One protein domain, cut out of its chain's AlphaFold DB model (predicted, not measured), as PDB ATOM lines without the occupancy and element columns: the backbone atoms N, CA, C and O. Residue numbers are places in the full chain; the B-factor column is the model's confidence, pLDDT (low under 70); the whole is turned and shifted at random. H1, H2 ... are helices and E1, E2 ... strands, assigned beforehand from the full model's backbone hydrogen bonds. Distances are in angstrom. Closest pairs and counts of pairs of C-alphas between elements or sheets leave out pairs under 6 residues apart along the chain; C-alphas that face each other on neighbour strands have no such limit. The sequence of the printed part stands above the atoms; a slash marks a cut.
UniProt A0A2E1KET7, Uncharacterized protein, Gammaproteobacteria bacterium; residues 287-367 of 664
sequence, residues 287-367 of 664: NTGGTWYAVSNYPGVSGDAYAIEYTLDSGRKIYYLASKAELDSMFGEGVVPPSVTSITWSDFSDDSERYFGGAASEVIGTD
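What this domain is: This is residues 287 to 367 of the 664 residues of an uncharacterized protein of Gammaproteobacteria bacterium (UniProt A0A2E1KET7). One strongly twisted five-stranded sheet makes the body of this domain, with a short helix on each face, H1 standing up from one and H2 over the other. The strands' lines turn by 106 degrees from edge to edge. The printed part has 81 residues with five named strands and two named helices, in chain order E1 E2 E3 H1 E4 H2 E5. The sheet's order is E4 E1 E2 E3 E5, mixed, and the class is mixed, helices and strands. The whole is compact, with a radius of gyration of the C-alphas of 12.2 A and spans of 35 by 32 by 21 A.

How they stand to each other: E1, residues 291 to 296, E2, 305 to 311, and E3, 317 to 322, form a meander, each strand the antiparallel neighbour of the one before, and so two hairpins. N 293 and O 307 are 2.8 A apart, N 308 and O 320 2.9 A, within hydrogen-bond range. H1, residues 324 to 331, is on the sheet at a height of 8.7 A, over a local plane of just 6 C-alphas; it is only just over E3, with 3 of its C-alphas falling there, and stands up from the sheet at 56 degrees. Its closest C-alphas to E2 are those of Lys 324 and Ala 305, 6.0 A. E4, residues 341 to 344, is parallel to E1, with N 294 and O 341 2.8 A apart. E3, H1 and E4 make a split strand-helix-strand unit, two strands of one sheet joined through a helix and not neighbours, with E1 and E2 between them in the sheet; its crossover is right-handed. H2, residues 345 to 349, lies over E2 on the opposite face from H1, at a height of 8.0 A. E5, residues 355 to 359, is parallel to E3, with N 357 and O 319 2.8 A apart. In H1 and H2 every O i to N i+4 pair is within hydrogen-bond range.

Where its parts are: E1 begins at C-alpha 291 (6.856, 156.542, 0.358) and is 16.2 A long. E2 measures 20.0 A and E3 16.4 A; E5 ends at C-alpha 359 (4.567, 149.677, 13.496).

The domain as a whole: The farthest C-alphas, of Ser 314 and Glu 333, are 35.8 A apart. The printed part has no cut and no long link. Mean pLDDT of the printed part is 74.1; 25 residues are under 70, among them 334 to 340.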
ATOM      1  N   ASN A 287       9.540 161.325   8.703       50.56
ATOM      2  CA  ASN A 287      10.901 160.857   8.508       50.56
ATOM      3  C   ASN A 287      11.220 160.936   7.000       50.56
ATOM      4  O   ASN A 287      10.586 160.270   6.174       50.56
ATOM      5  N   THR A 288      12.091 161.877   6.628       52.84
ATOM      6  CA  THR A 288      12.300 162.289   5.240       52.84
ATOM      7  C   THR A 288      12.913 161.124   4.477       52.84
ATOM      8  O   THR A 288      14.085 160.816   4.675       52.84
ATOM      9  N   GLY A 289      12.128 160.463   3.623       58.53
ATOM     10  CA  GLY A 289      12.631 159.422   2.722       58.53
ATOM     11  C   GLY A 289      11.666 158.278   2.404       58.53
ATOM     12  O   GLY A 289      11.864 157.624   1.386       58.53
ATOM     13  N   GLY A 290      10.633 158.042   3.220       71.56
ATOM     14  CA  GLY A 290       9.673 156.958   2.971       71.56
ATOM     15  C   GLY A 290       8.527 157.340   2.023       71.56
ATOM     16  O   GLY A 290       8.070 158.484   2.023       71.56
ATOM     17  N   THR A 291       8.040 156.381   1.228       80.75
ATOM     18  CA  THR A 291       6.856 156.542   0.358       80.75
ATOM     19  C   THR A 291       5.601 156.074   1.083       80.75
ATOM     20  O   THR A 291       5.564 154.960   1.598       80.75
ATOM     21  N   TRP A 292       4.562 156.905   1.122       82.38
ATOM     22  CA  TRP A 292       3.345 156.615   1.877       82.38
ATOM     23  C   TRP A 292       2.248 155.973   1.027       82.38
ATOM     24  O   TRP A 292       1.967 156.404  -0.093       82.38
ATOM     25  N   TYR A 293       1.559 154.995   1.613       84.19
ATOM     26  CA  TYR A 293       0.418 154.310   1.020       84.19
ATOM     27  C   TYR A 293      -0.795 154.345   1.948       84.19
ATOM     28  O   TYR A 293      -0.668 154.109   3.149       84.19
ATOM     29  N   ALA A 294      -1.974 154.591   1.379       85.25
ATOM     30  CA  ALA A 294      -3.257 154.317   2.013       85.25
ATOM     31  C   ALA A 294      -3.716 152.933   1.556       85.25
ATOM     32  O   ALA A 294      -3.914 152.696   0.364       85.25
ATOM     33  N   VAL A 295      -3.860 152.023   2.509       85.19
ATOM     34  CA  VAL A 295      -4.167 150.613   2.300       85.19
ATOM     35  C   VAL A 295      -5.628 150.372   2.670       85.19
ATOM     36  O   VAL A 295      -6.007 150.314   3.840       85.19
ATOM     37  N   SER A 296      -6.459 150.243   1.642       83.06
ATOM     38  CA  SER A 296      -7.898 149.996   1.784       83.06
ATOM     39  C   SER A 296      -8.195 148.508   2.010       83.06
ATOM     40  O   SER A 296      -7.454 147.643   1.549       83.06
ATOM     41  N   ASN A 297      -9.299 148.186   2.697       78.88
ATOM     42  CA  ASN A 297      -9.721 146.809   3.023       78.88
ATOM     43  C   ASN A 297      -8.714 146.003   3.870       78.88
ATOM     44  O   ASN A 297      -8.638 144.779   3.742       78.88
ATOM     45  N   TYR A 298      -7.948 146.669   4.737       77.38
ATOM     46  CA  TYR A 298      -7.017 145.991   5.638       77.38
ATOM     47  C   TYR A 298      -7.760 145.050   6.618       77.38
ATOM     48  O   TYR A 298      -8.752 145.466   7.231       77.38
ATOM     49  N   PRO A 299      -7.318 143.789   6.805       74.25
ATOM     50  CA  PRO A 299      -8.016 142.825   7.652       74.25
ATOM     51  C   PRO A 299      -8.149 143.297   9.104       74.25
ATOM     52  O   PRO A 299      -7.171 143.649   9.755       74.25
ATOM     53  N   GLY A 300      -9.371 143.259   9.640       65.81
ATOM     54  CA  GLY A 300      -9.630 143.542  11.056       65.81
ATOM     55  C   GLY A 300      -9.682 145.024  11.445       65.81
ATOM     56  O   GLY A 300      -9.845 145.313  12.628       65.81
ATOM     57  N   VAL A 301      -9.604 145.958  10.489       66.75
ATOM     58  CA  VAL A 301      -9.706 147.406  10.744       66.75
ATOM     59  C   VAL A 301     -10.866 147.998   9.941       66.75
ATOM     60  O   VAL A 301     -10.952 147.829   8.727       66.75
ATOM     61  N   SER A 302     -11.784 148.706  10.607       54.50
ATOM     62  CA  SER A 302     -12.858 149.445   9.933       54.50
ATOM     63  C   SER A 302     -12.336 150.806   9.451       54.50
ATOM     64  O   SER A 302     -12.455 151.800  10.167       54.50
ATOM     65  N   GLY A 303     -11.722 150.846   8.265       64.94
ATOM     66  CA  GLY A 303     -11.195 152.067   7.638       64.94
ATOM     67  C   GLY A 303      -9.895 151.839   6.863       64.94
ATOM     68  O   GLY A 303      -9.456 150.700   6.713       64.94
ATOM     69  N   ASP A 304      -9.285 152.925   6.381       66.06
ATOM     70  CA  ASP A 304      -7.975 152.879   5.719       66.06
ATOM     71  C   ASP A 304      -6.862 152.649   6.755       66.06
ATOM     72  O   ASP A 304      -6.759 153.375   7.752       66.06
ATOM     73  N   ALA A 305      -6.024 151.640   6.513       79.56
ATOM     74  CA  ALA A 305      -4.716 151.521   7.147       79.56
ATOM     75  C   ALA A 305      -3.692 152.313   6.328       79.56
ATOM     76  O   ALA A 305      -3.939 152.664   5.175       79.56
ATOM     77  N   TYR A 306      -2.531 152.591   6.905       83.12
ATOM     78  CA  TYR A 306      -1.456 153.285   6.210       83.12
ATOM     79  C   TYR A 306      -0.176 152.471   6.283       83.12
ATOM     80  O   TYR A 306       0.059 151.754   7.253       83.12
ATOM     81  N   ALA A 307       0.649 152.587   5.251       85.38
ATOM     82  CA  ALA A 307       1.973 151.997   5.223       85.38
ATOM     83  C   ALA A 307       2.998 153.036   4.772       85.38
ATOM     84  O   ALA A 307       2.725 153.820   3.862       85.38
ATOM     85  N   ILE A 308       4.179 153.019   5.377       83.25
ATOM     86  CA  ILE A 308       5.347 153.755   4.893       83.25
ATOM     87  C   ILE A 308       6.378 152.758   4.361       83.25
ATOM     88  O   ILE A 308       6.779 151.831   5.061       83.25
ATOM     89  N   GLU A 309       6.767 152.935   3.102       86.62
ATOM     90  CA  GLU A 309       7.775 152.140   2.403       86.62
ATOM     91  C   GLU A 309       9.135 152.817   2.503       86.62
ATOM     92  O   GLU A 309       9.295 153.967   2.090       86.62
ATOM     93  N   TYR A 310      10.129 152.066   2.958       84.50
ATOM     94  CA  TYR A 310      11.534 152.413   2.830       84.50
ATOM     95  C   TYR A 310      12.222 151.453   1.871       84.50
ATOM     96  O   TYR A 310      11.937 150.257   1.850       84.50
ATOM     97  N   THR A 311      13.141 151.989   1.074       83.88
ATOM     98  CA  THR A 311      14.004 151.198   0.197       83.88
ATOM     99  C   THR A 311      15.366 151.045   0.866       83.88
ATOM    100  O   THR A 311      15.976 152.044   1.246       83.88
ATOM    101  N   LEU A 312      15.807 149.803   1.040       84.25
ATOM    102  CA  LEU A 312      17.140 149.462   1.524       84.25
ATOM    103  C   LEU A 312      18.190 149.599   0.406       84.25
ATOM    104  O   LEU A 312      17.859 149.827  -0.758       84.25
ATOM    105  N   ASP A 313      19.462 149.431   0.751       80.88
ATOM    106  CA  ASP A 313      20.592 149.675  -0.151       80.88
ATOM    107  C   ASP A 313      20.652 148.715  -1.356       80.88
ATOM    108  O   ASP A 313      21.171 149.099  -2.410       80.88
ATOM    109  N   SER A 314      20.116 147.494  -1.238       80.00
ATOM    110  CA  SER A 314      19.931 146.557  -2.364       80.00
ATOM    111  C   SER A 314      18.760 146.917  -3.283       80.00
ATOM    112  O   SER A 314      18.646 146.381  -4.384       80.00
ATOM    113  N   GLY A 315      17.867 147.810  -2.847       81.44
ATOM    114  CA  GLY A 315      16.585 148.076  -3.500       81.44
ATOM    115  C   GLY A 315      15.403 147.294  -2.916       81.44
ATOM    116  O   GLY A 315      14.265 147.533  -3.328       81.44
ATOM    117  N   ARG A 316      15.630 146.396  -1.944       83.94
ATOM    118  CA  ARG A 316      14.552 145.715  -1.204       83.94
ATOM    119  C   ARG A 316      13.688 146.716  -0.447       83.94
ATOM    120  O   ARG A 316      14.186 147.693   0.111       83.94
ATOM    121  N   LYS A 317      12.384 146.453  -0.408       85.56
ATOM    122  CA  LYS A 317      11.393 147.346   0.194       85.56
ATOM    123  C   LYS A 317      10.906 146.803   1.528       85.56
ATOM    124  O   LYS A 317      10.560 145.628   1.635       85.56
ATOM    125  N   ILE A 318      10.850 147.677   2.527       85.38
ATOM    126  CA  ILE A 318      10.306 147.384   3.853       85.38
ATOM    127  C   ILE A 318       9.170 148.339   4.169       85.38
ATOM    128  O   ILE A 318       9.275 149.544   3.944       85.38
ATOM    129  N   TYR A 319       8.101 147.780   4.723       85.94
ATOM    130  CA  TYR A 319       6.857 148.479   4.997       85.94
ATOM    131  C   TYR A 319       6.581 148.515   6.493       85.94
ATOM    132  O   TYR A 319       6.539 147.471   7.141       85.94
ATOM    133  N   TYR A 320       6.330 149.701   7.036       83.25
ATOM    134  CA  TYR A 320       5.850 149.862   8.407       83.25
ATOM    135  C   TYR A 320       4.389 150.284   8.386       83.25
ATOM    136  O   TYR A 320       4.016 151.197   7.647       83.25
ATOM    137  N   LEU A 321       3.563 149.602   9.172       83.12
ATOM    138  CA  LEU A 321       2.115 149.785   9.175       83.12
ATOM    139  C   LEU A 321       1.693 150.765  10.267       83.12
ATOM    140  O   LEU A 321       2.212 150.728  11.377       83.12
ATOM    141  N   ALA A 322       0.715 151.608   9.964       79.50
ATOM    142  CA  ALA A 322       0.064 152.484  10.924       79.50
ATOM    143  C   ALA A 322      -1.450 152.352  10.805       79.50
ATOM    144  O   ALA A 322      -2.020 152.389   9.709       79.50
ATOM    145  N   SER A 323      -2.127 152.260  11.946       77.75
ATOM    146  CA  SER A 323      -3.571 152.495  11.961       77.75
ATOM    147  C   SER A 323      -3.868 153.988  11.795       77.75
ATOM    148  O   SER A 323      -3.045 154.844  12.125       77.75
ATOM    149  N   LYS A 324      -5.079 154.332  11.346       75.12
ATOM    150  CA  LYS A 324      -5.521 155.732  11.313       75.12
ATOM    151  C   LYS A 324      -5.421 156.409  12.689       75.12
ATOM    152  O   LYS A 324      -4.937 157.527  12.770       75.12
ATOM    153  N   ALA A 325      -5.810 155.710  13.757       75.06
ATOM    154  CA  ALA A 325      -5.716 156.228  15.124       75.06
ATOM    155  C   ALA A 325      -4.261 156.481  15.560       75.06
ATOM    156  O   ALA A 325      -3.982 157.440  16.275       75.06
ATOM    157  N   GLU A 326      -3.330 155.637  15.115       74.94
ATOM    158  CA  GLU A 326      -1.900 155.810  15.363       74.94
ATOM    159  C   GLU A 326      -1.346 157.036  14.623       74.94
ATOM    160  O   GLU A 326      -0.645 157.840  15.232       74.94
ATOM    161  N   LEU A 327      -1.735 157.251  13.361       74.94
ATOM    162  CA  LEU A 327      -1.372 158.472  12.633       74.94
ATOM    163  C   LEU A 327      -1.987 159.730  13.245       74.94
ATOM    164  O   LEU A 327      -1.281 160.720  13.420       74.94
ATOM    165  N   ASP A 328      -3.272 159.689  13.602       73.81
ATOM    166  CA  ASP A 328      -3.962 160.814  14.240       73.81
ATOM    167  C   ASP A 328      -3.290 161.164  15.589       73.81
ATOM    168  O   ASP A 328      -3.177 162.337  15.944       73.81
ATOM    169  N   SER A 329      -2.760 160.167  16.312       70.62
ATOM    170  CA  SER A 329      -1.954 160.361  17.529       70.62
ATOM    171  C   SER A 329      -0.582 160.999  17.250       70.62
ATOM    172  O   SER A 329      -0.130 161.860  18.006       70.62
ATOM    173  N   MET A 330       0.087 160.614  16.158       69.94
ATOM    174  CA  MET A 330       1.420 161.123  15.795       69.94
ATOM    175  C   MET A 330       1.398 162.534  15.207       69.94
ATOM    176  O   MET A 330       2.275 163.353  15.499       69.94
ATOM    177  N   PHE A 331       0.420 162.805  14.345       70.25
ATOM    178  CA  PHE A 331       0.400 163.980  13.474       70.25
ATOM    179  C   PHE A 331      -0.755 164.940  13.775       70.25
ATOM    180  O   PHE A 331      -0.733 166.075  13.296       70.25
ATOM    181  N   GLY A 332      -1.714 164.530  14.608       68.06
ATOM    182  CA  GLY A 332      -2.950 165.255  14.878       68.06
ATOM    183  C   GLY A 332      -4.125 164.710  14.065       68.06
ATOM    184  O   GLY A 332      -3.957 164.184  12.966       68.06
ATOM    185  N   GLU A 333      -5.332 164.849  14.614       70.94
ATOM    186  CA  GLU A 333      -6.553 164.307  14.017       70.94
ATOM    187  C   GLU A 333      -6.777 164.829  12.588       70.94
ATOM    188  O   GLU A 333      -6.834 166.039  12.342       70.94
ATOM    189  N   GLY A 334      -6.914 163.902  11.634       64.88
ATOM    190  CA  GLY A 334      -7.197 164.210  10.232       64.88
ATOM    191  C   GLY A 334      -5.983 164.663   9.418       64.88
ATOM    192  O   GLY A 334      -6.143 164.999   8.242       64.88
ATOM    193  N   VAL A 335      -4.784 164.657  10.003       67.12
ATOM    194  CA  VAL A 335      -3.547 164.994   9.297       67.12
ATOM    195  C   VAL A 335      -3.046 163.764   8.541       67.12
ATOM    196  O   VAL A 335      -2.706 162.740   9.128       67.12
ATOM    197  N   VAL A 336      -3.012 163.870   7.213       64.50
ATOM    198  CA  VAL A 336      -2.568 162.796   6.317       64.50
ATOM    199  C   VAL A 336      -1.150 163.102   5.817       64.50
ATOM    200  O   VAL A 336      -0.876 164.257   5.471       64.50
ATOM    201  N   PRO A 337      -0.253 162.102   5.737       66.50
ATOM    202  CA  PRO A 337       1.082 162.296   5.186       66.50
ATOM    203  C   PRO A 337       1.077 162.860   3.753       66.50
ATOM    204  O   PRO A 337       0.165 162.572   2.972       66.50
ATOM    205  N   PRO A 338       2.099 163.639   3.352       59.91
ATOM    206  CA  PRO A 338       2.248 164.066   1.964       59.91
ATOM    207  C   PRO A 338       2.507 162.869   1.044       59.91
ATOM    208  O   PRO A 338       3.215 161.938   1.420       59.91
ATOM    209  N   SER A 339       2.011 162.938  -0.195       61.84
ATOM    210  CA  SER A 339       2.306 161.956  -1.257       61.84
ATOM    211  C   SER A 339       1.790 160.533  -0.988       61.84
ATOM    212  O   SER A 339       2.463 159.553  -1.297       61.84
ATOM    213  N   VAL A 340       0.579 160.419  -0.436       69.06
ATOM    214  CA  VAL A 340      -0.096 159.132  -0.220       69.06
ATOM    215  C   VAL A 340      -0.635 158.562  -1.532       69.06
ATOM    216  O   VAL A 340      -1.446 159.193  -2.211       69.06
ATOM    217  N   THR A 341      -0.220 157.339  -1.858       78.94
ATOM    218  CA  THR A 341      -0.789 156.543  -2.956       78.94
ATOM    219  C   THR A 341      -1.811 155.551  -2.404       78.94
ATOM    220  O   THR A 341      -1.545 154.880  -1.413       78.94
ATOM    221  N   SER A 342      -2.987 155.426  -3.019       83.31
ATOM    222  CA  SER A 342      -3.993 154.447  -2.582       83.31
ATOM    223  C   SER A 342      -3.762 153.078  -3.218       83.31
ATOM    224  O   SER A 342      -3.546 152.981  -4.425       83.31
ATOM    225  N   ILE A 343      -3.859 152.022  -2.414       84.31
ATOM    226  CA  ILE A 343      -3.733 150.622  -2.831       84.31
ATOM    227  C   ILE A 343      -4.716 149.753  -2.029       84.31
ATOM    228  O   ILE A 343      -5.110 150.102  -0.914       84.31
ATOM    229  N   THR A 344      -5.188 148.647  -2.603       84.00
ATOM    230  CA  THR A 344      -6.024 147.685  -1.866       84.00
ATOM    231  C   THR A 344      -5.149 146.727  -1.073       84.00
ATOM    232  O   THR A 344      -4.023 146.458  -1.477       84.00
ATOM    233  N   TRP A 345      -5.642 146.189   0.045       82.94
ATOM    234  CA  TRP A 345      -4.894 145.189   0.804       82.94
ATOM    235  C   TRP A 345      -4.536 143.979  -0.055       82.94
ATOM    236  O   TRP A 345      -3.405 143.542   0.039       82.94
ATOM    237  N   SER A 346      -5.427 143.497  -0.930       80.81
ATOM    238  CA  SER A 346      -5.102 142.392  -1.844       80.81
ATOM    239  C   SER A 346      -3.916 142.738  -2.744       80.81
ATOM    240  O   SER A 346      -2.916 142.033  -2.729       80.81
ATOM    241  N   ASP A 347      -3.947 143.895  -3.413       80.62
ATOM    242  CA  ASP A 347      -2.831 144.336  -4.266       80.62
ATOM    243  C   ASP A 347      -1.566 144.659  -3.449       80.62
ATOM    244  O   ASP A 347      -0.452 144.707  -3.977       80.62
ATOM    245  N   PHE A 348      -1.737 144.935  -2.155       77.31
ATOM    246  CA  PHE A 348      -0.660 145.269  -1.241       77.31
ATOM    247  C   PHE A 348      -0.014 144.036  -0.597       77.31
ATOM    248  O   PHE A 348       1.186 144.067  -0.346       77.31
ATOM    249  N   SER A 349      -0.778 142.971  -0.343       74.81
ATOM    250  CA  SER A 349      -0.345 141.743   0.335       74.81
ATOM    251  C   SER A 349       0.043 140.613  -0.615       74.81
ATOM    252  O   SER A 349       0.738 139.694  -0.192       74.81
ATOM    253  N   ASP A 350      -0.404 140.658  -1.873       68.06
ATOM    254  CA  ASP A 350      -0.120 139.619  -2.878       68.06
ATOM    255  C   ASP A 350       1.337 139.642  -3.381       68.06
ATOM    256  O   ASP A 350       1.779 138.737  -4.088       68.06
ATOM    257  N   ASP A 351       2.104 140.661  -3.002       67.81
ATOM    258  CA  ASP A 351       3.500 140.830  -3.379       67.81
ATOM    259  C   ASP A 351       4.426 140.144  -2.360       67.81
ATOM    260  O   ASP A 351       4.692 140.656  -1.270       67.81
ATOM    261  N   SER A 352       4.921 138.957  -2.724       58.56
ATOM    262  CA  SER A 352       5.789 138.121  -1.883       58.56
ATOM    263  C   SER A 352       7.156 138.737  -1.554       58.56
ATOM    264  O   SER A 352       7.904 138.151  -0.770       58.56
ATOM    265  N   GLU A 353       7.505 139.880  -2.151       64.38
ATOM    266  CA  GLU A 353       8.759 140.604  -1.904       64.38
ATOM    267  C   GLU A 353       8.617 141.727  -0.862       64.38
ATOM    268  O   GLU A 353       9.568 142.475  -0.616       64.38
ATOM    269  N   ARG A 354       7.444 141.856  -0.223       73.94
ATOM    270  CA  ARG A 354       7.188 142.883   0.794       73.94
ATOM    271  C   ARG A 354       7.420 142.358   2.202       73.94
ATOM    272  O   ARG A 354       6.708 141.479   2.680       73.94
ATOM    273  N   TYR A 355       8.396 142.959   2.872       78.00
ATOM    274  CA  TYR A 355       8.751 142.659   4.258       78.00
ATOM    275  C   TYR A 355       8.158 143.702   5.202       78.00
ATOM    276  O   TYR A 355       8.115 144.895   4.873       78.00
ATOM    277  N   PHE A 356       7.706 143.266   6.377       78.62
ATOM    278  CA  PHE A 356       6.999 144.131   7.317       78.62
ATOM    279  C   PHE A 356       7.875 144.478   8.511       78.62
ATOM    280  O   PHE A 356       8.195 143.641   9.347       78.62
ATOM    281  N   GLY A 357       8.213 145.765   8.574       70.19
ATOM    282  CA  GLY A 357       9.081 146.401   9.553       70.19
ATOM    283  C   GLY A 357       8.526 146.445  10.979       70.19
ATOM    284  O   GLY A 357       9.295 146.599  11.919       70.19
ATOM    285  N   GLY A 358       7.204 146.324  11.130       74.25
ATOM    286  CA  GLY A 358       6.497 146.574  12.384       74.25
ATOM    287  C   GLY A 358       5.594 147.802  12.292       74.25
ATOM    288  O   GLY A 358       5.048 148.109  11.224       74.25
ATOM    289  N   ALA A 359       5.408 148.487  13.417       76.81
ATOM    290  CA  ALA A 359       4.567 149.677  13.496       76.81
ATOM    291  C   ALA A 359       5.308 150.923  12.987       76.81
ATOM    292  O   ALA A 359       6.509 151.084  13.205       76.81
ATOM    293  N   ALA A 360       4.604 151.846  12.333       77.12
ATOM    294  CA  ALA A 360       5.218 153.069  11.815       77.12
ATOM    295  C   ALA A 360       5.771 153.970  12.932       77.12
ATOM    296  O   ALA A 360       6.722 154.713  12.698       77.12
ATOM    297  N   SER A 361       5.250 153.851  14.158       70.88
ATOM    298  CA  SER A 361       5.803 154.482  15.371       70.88
ATOM    299  C   SER A 361       7.269 154.158  15.639       70.88
ATOM    300  O   SER A 361       7.947 154.946  16.291       70.88
ATOM    301  N   GLU A 362       7.777 153.031  15.146       71.12
ATOM    302  CA  GLU A 362       9.158 152.601  15.388       71.12
ATOM    303  C   GLU A 362      10.172 153.332  14.500       71.12
ATOM    304  O   GLU A 362      11.367 153.346  14.797       71.12
ATOM    305  N   VAL A 363       9.696 153.954  13.419       70.75
ATOM    306  CA  VAL A 363      10.526 154.661  12.433       70.75
ATOM    307  C   VAL A 363      10.124 156.119  12.241       70.75
ATOM    308  O   VAL A 363      10.823 156.859  11.559       70.75
ATOM    309  N   ILE A 364       9.012 156.568  12.817       68.19
ATOM    310  CA  ILE A 364       8.517 157.942  12.701       68.19
ATOM    311  C   ILE A 364       8.758 158.691  14.011       68.19
ATOM    312  O   ILE A 364       8.495 158.172  15.090       68.19
ATOM    313  N   GLY A 365       9.212 159.946  13.915       55.12
ATOM    314  CA  GLY A 365       9.418 160.810  15.084       55.12
ATOM    315  C   GLY A 365      10.723 160.560  15.845       55.12
ATOM    316  O   GLY A 365      10.892 161.087  16.941       55.12
ATOM    317  N   THR A 366      11.644 159.781  15.273       58.72
ATOM    318  CA  THR A 366      13.019 159.635  15.761       58.72
ATOM    319  C   THR A 366      13.918 160.713  15.155       58.72
ATOM    320  O   THR A 366      13.791 161.010  13.969       58.72
ATOM    321  N   ASP A 367      14.881 161.238  15.919       58.62
ATOM    322  CA  ASP A 367      15.932 162.127  15.380       58.62
ATOM    323  C   ASP A 367      16.900 161.390  14.422       58.62
ATOM    324  O   ASP A 367      17.699 162.010  13.718       58.62
TER     325      ASP A 367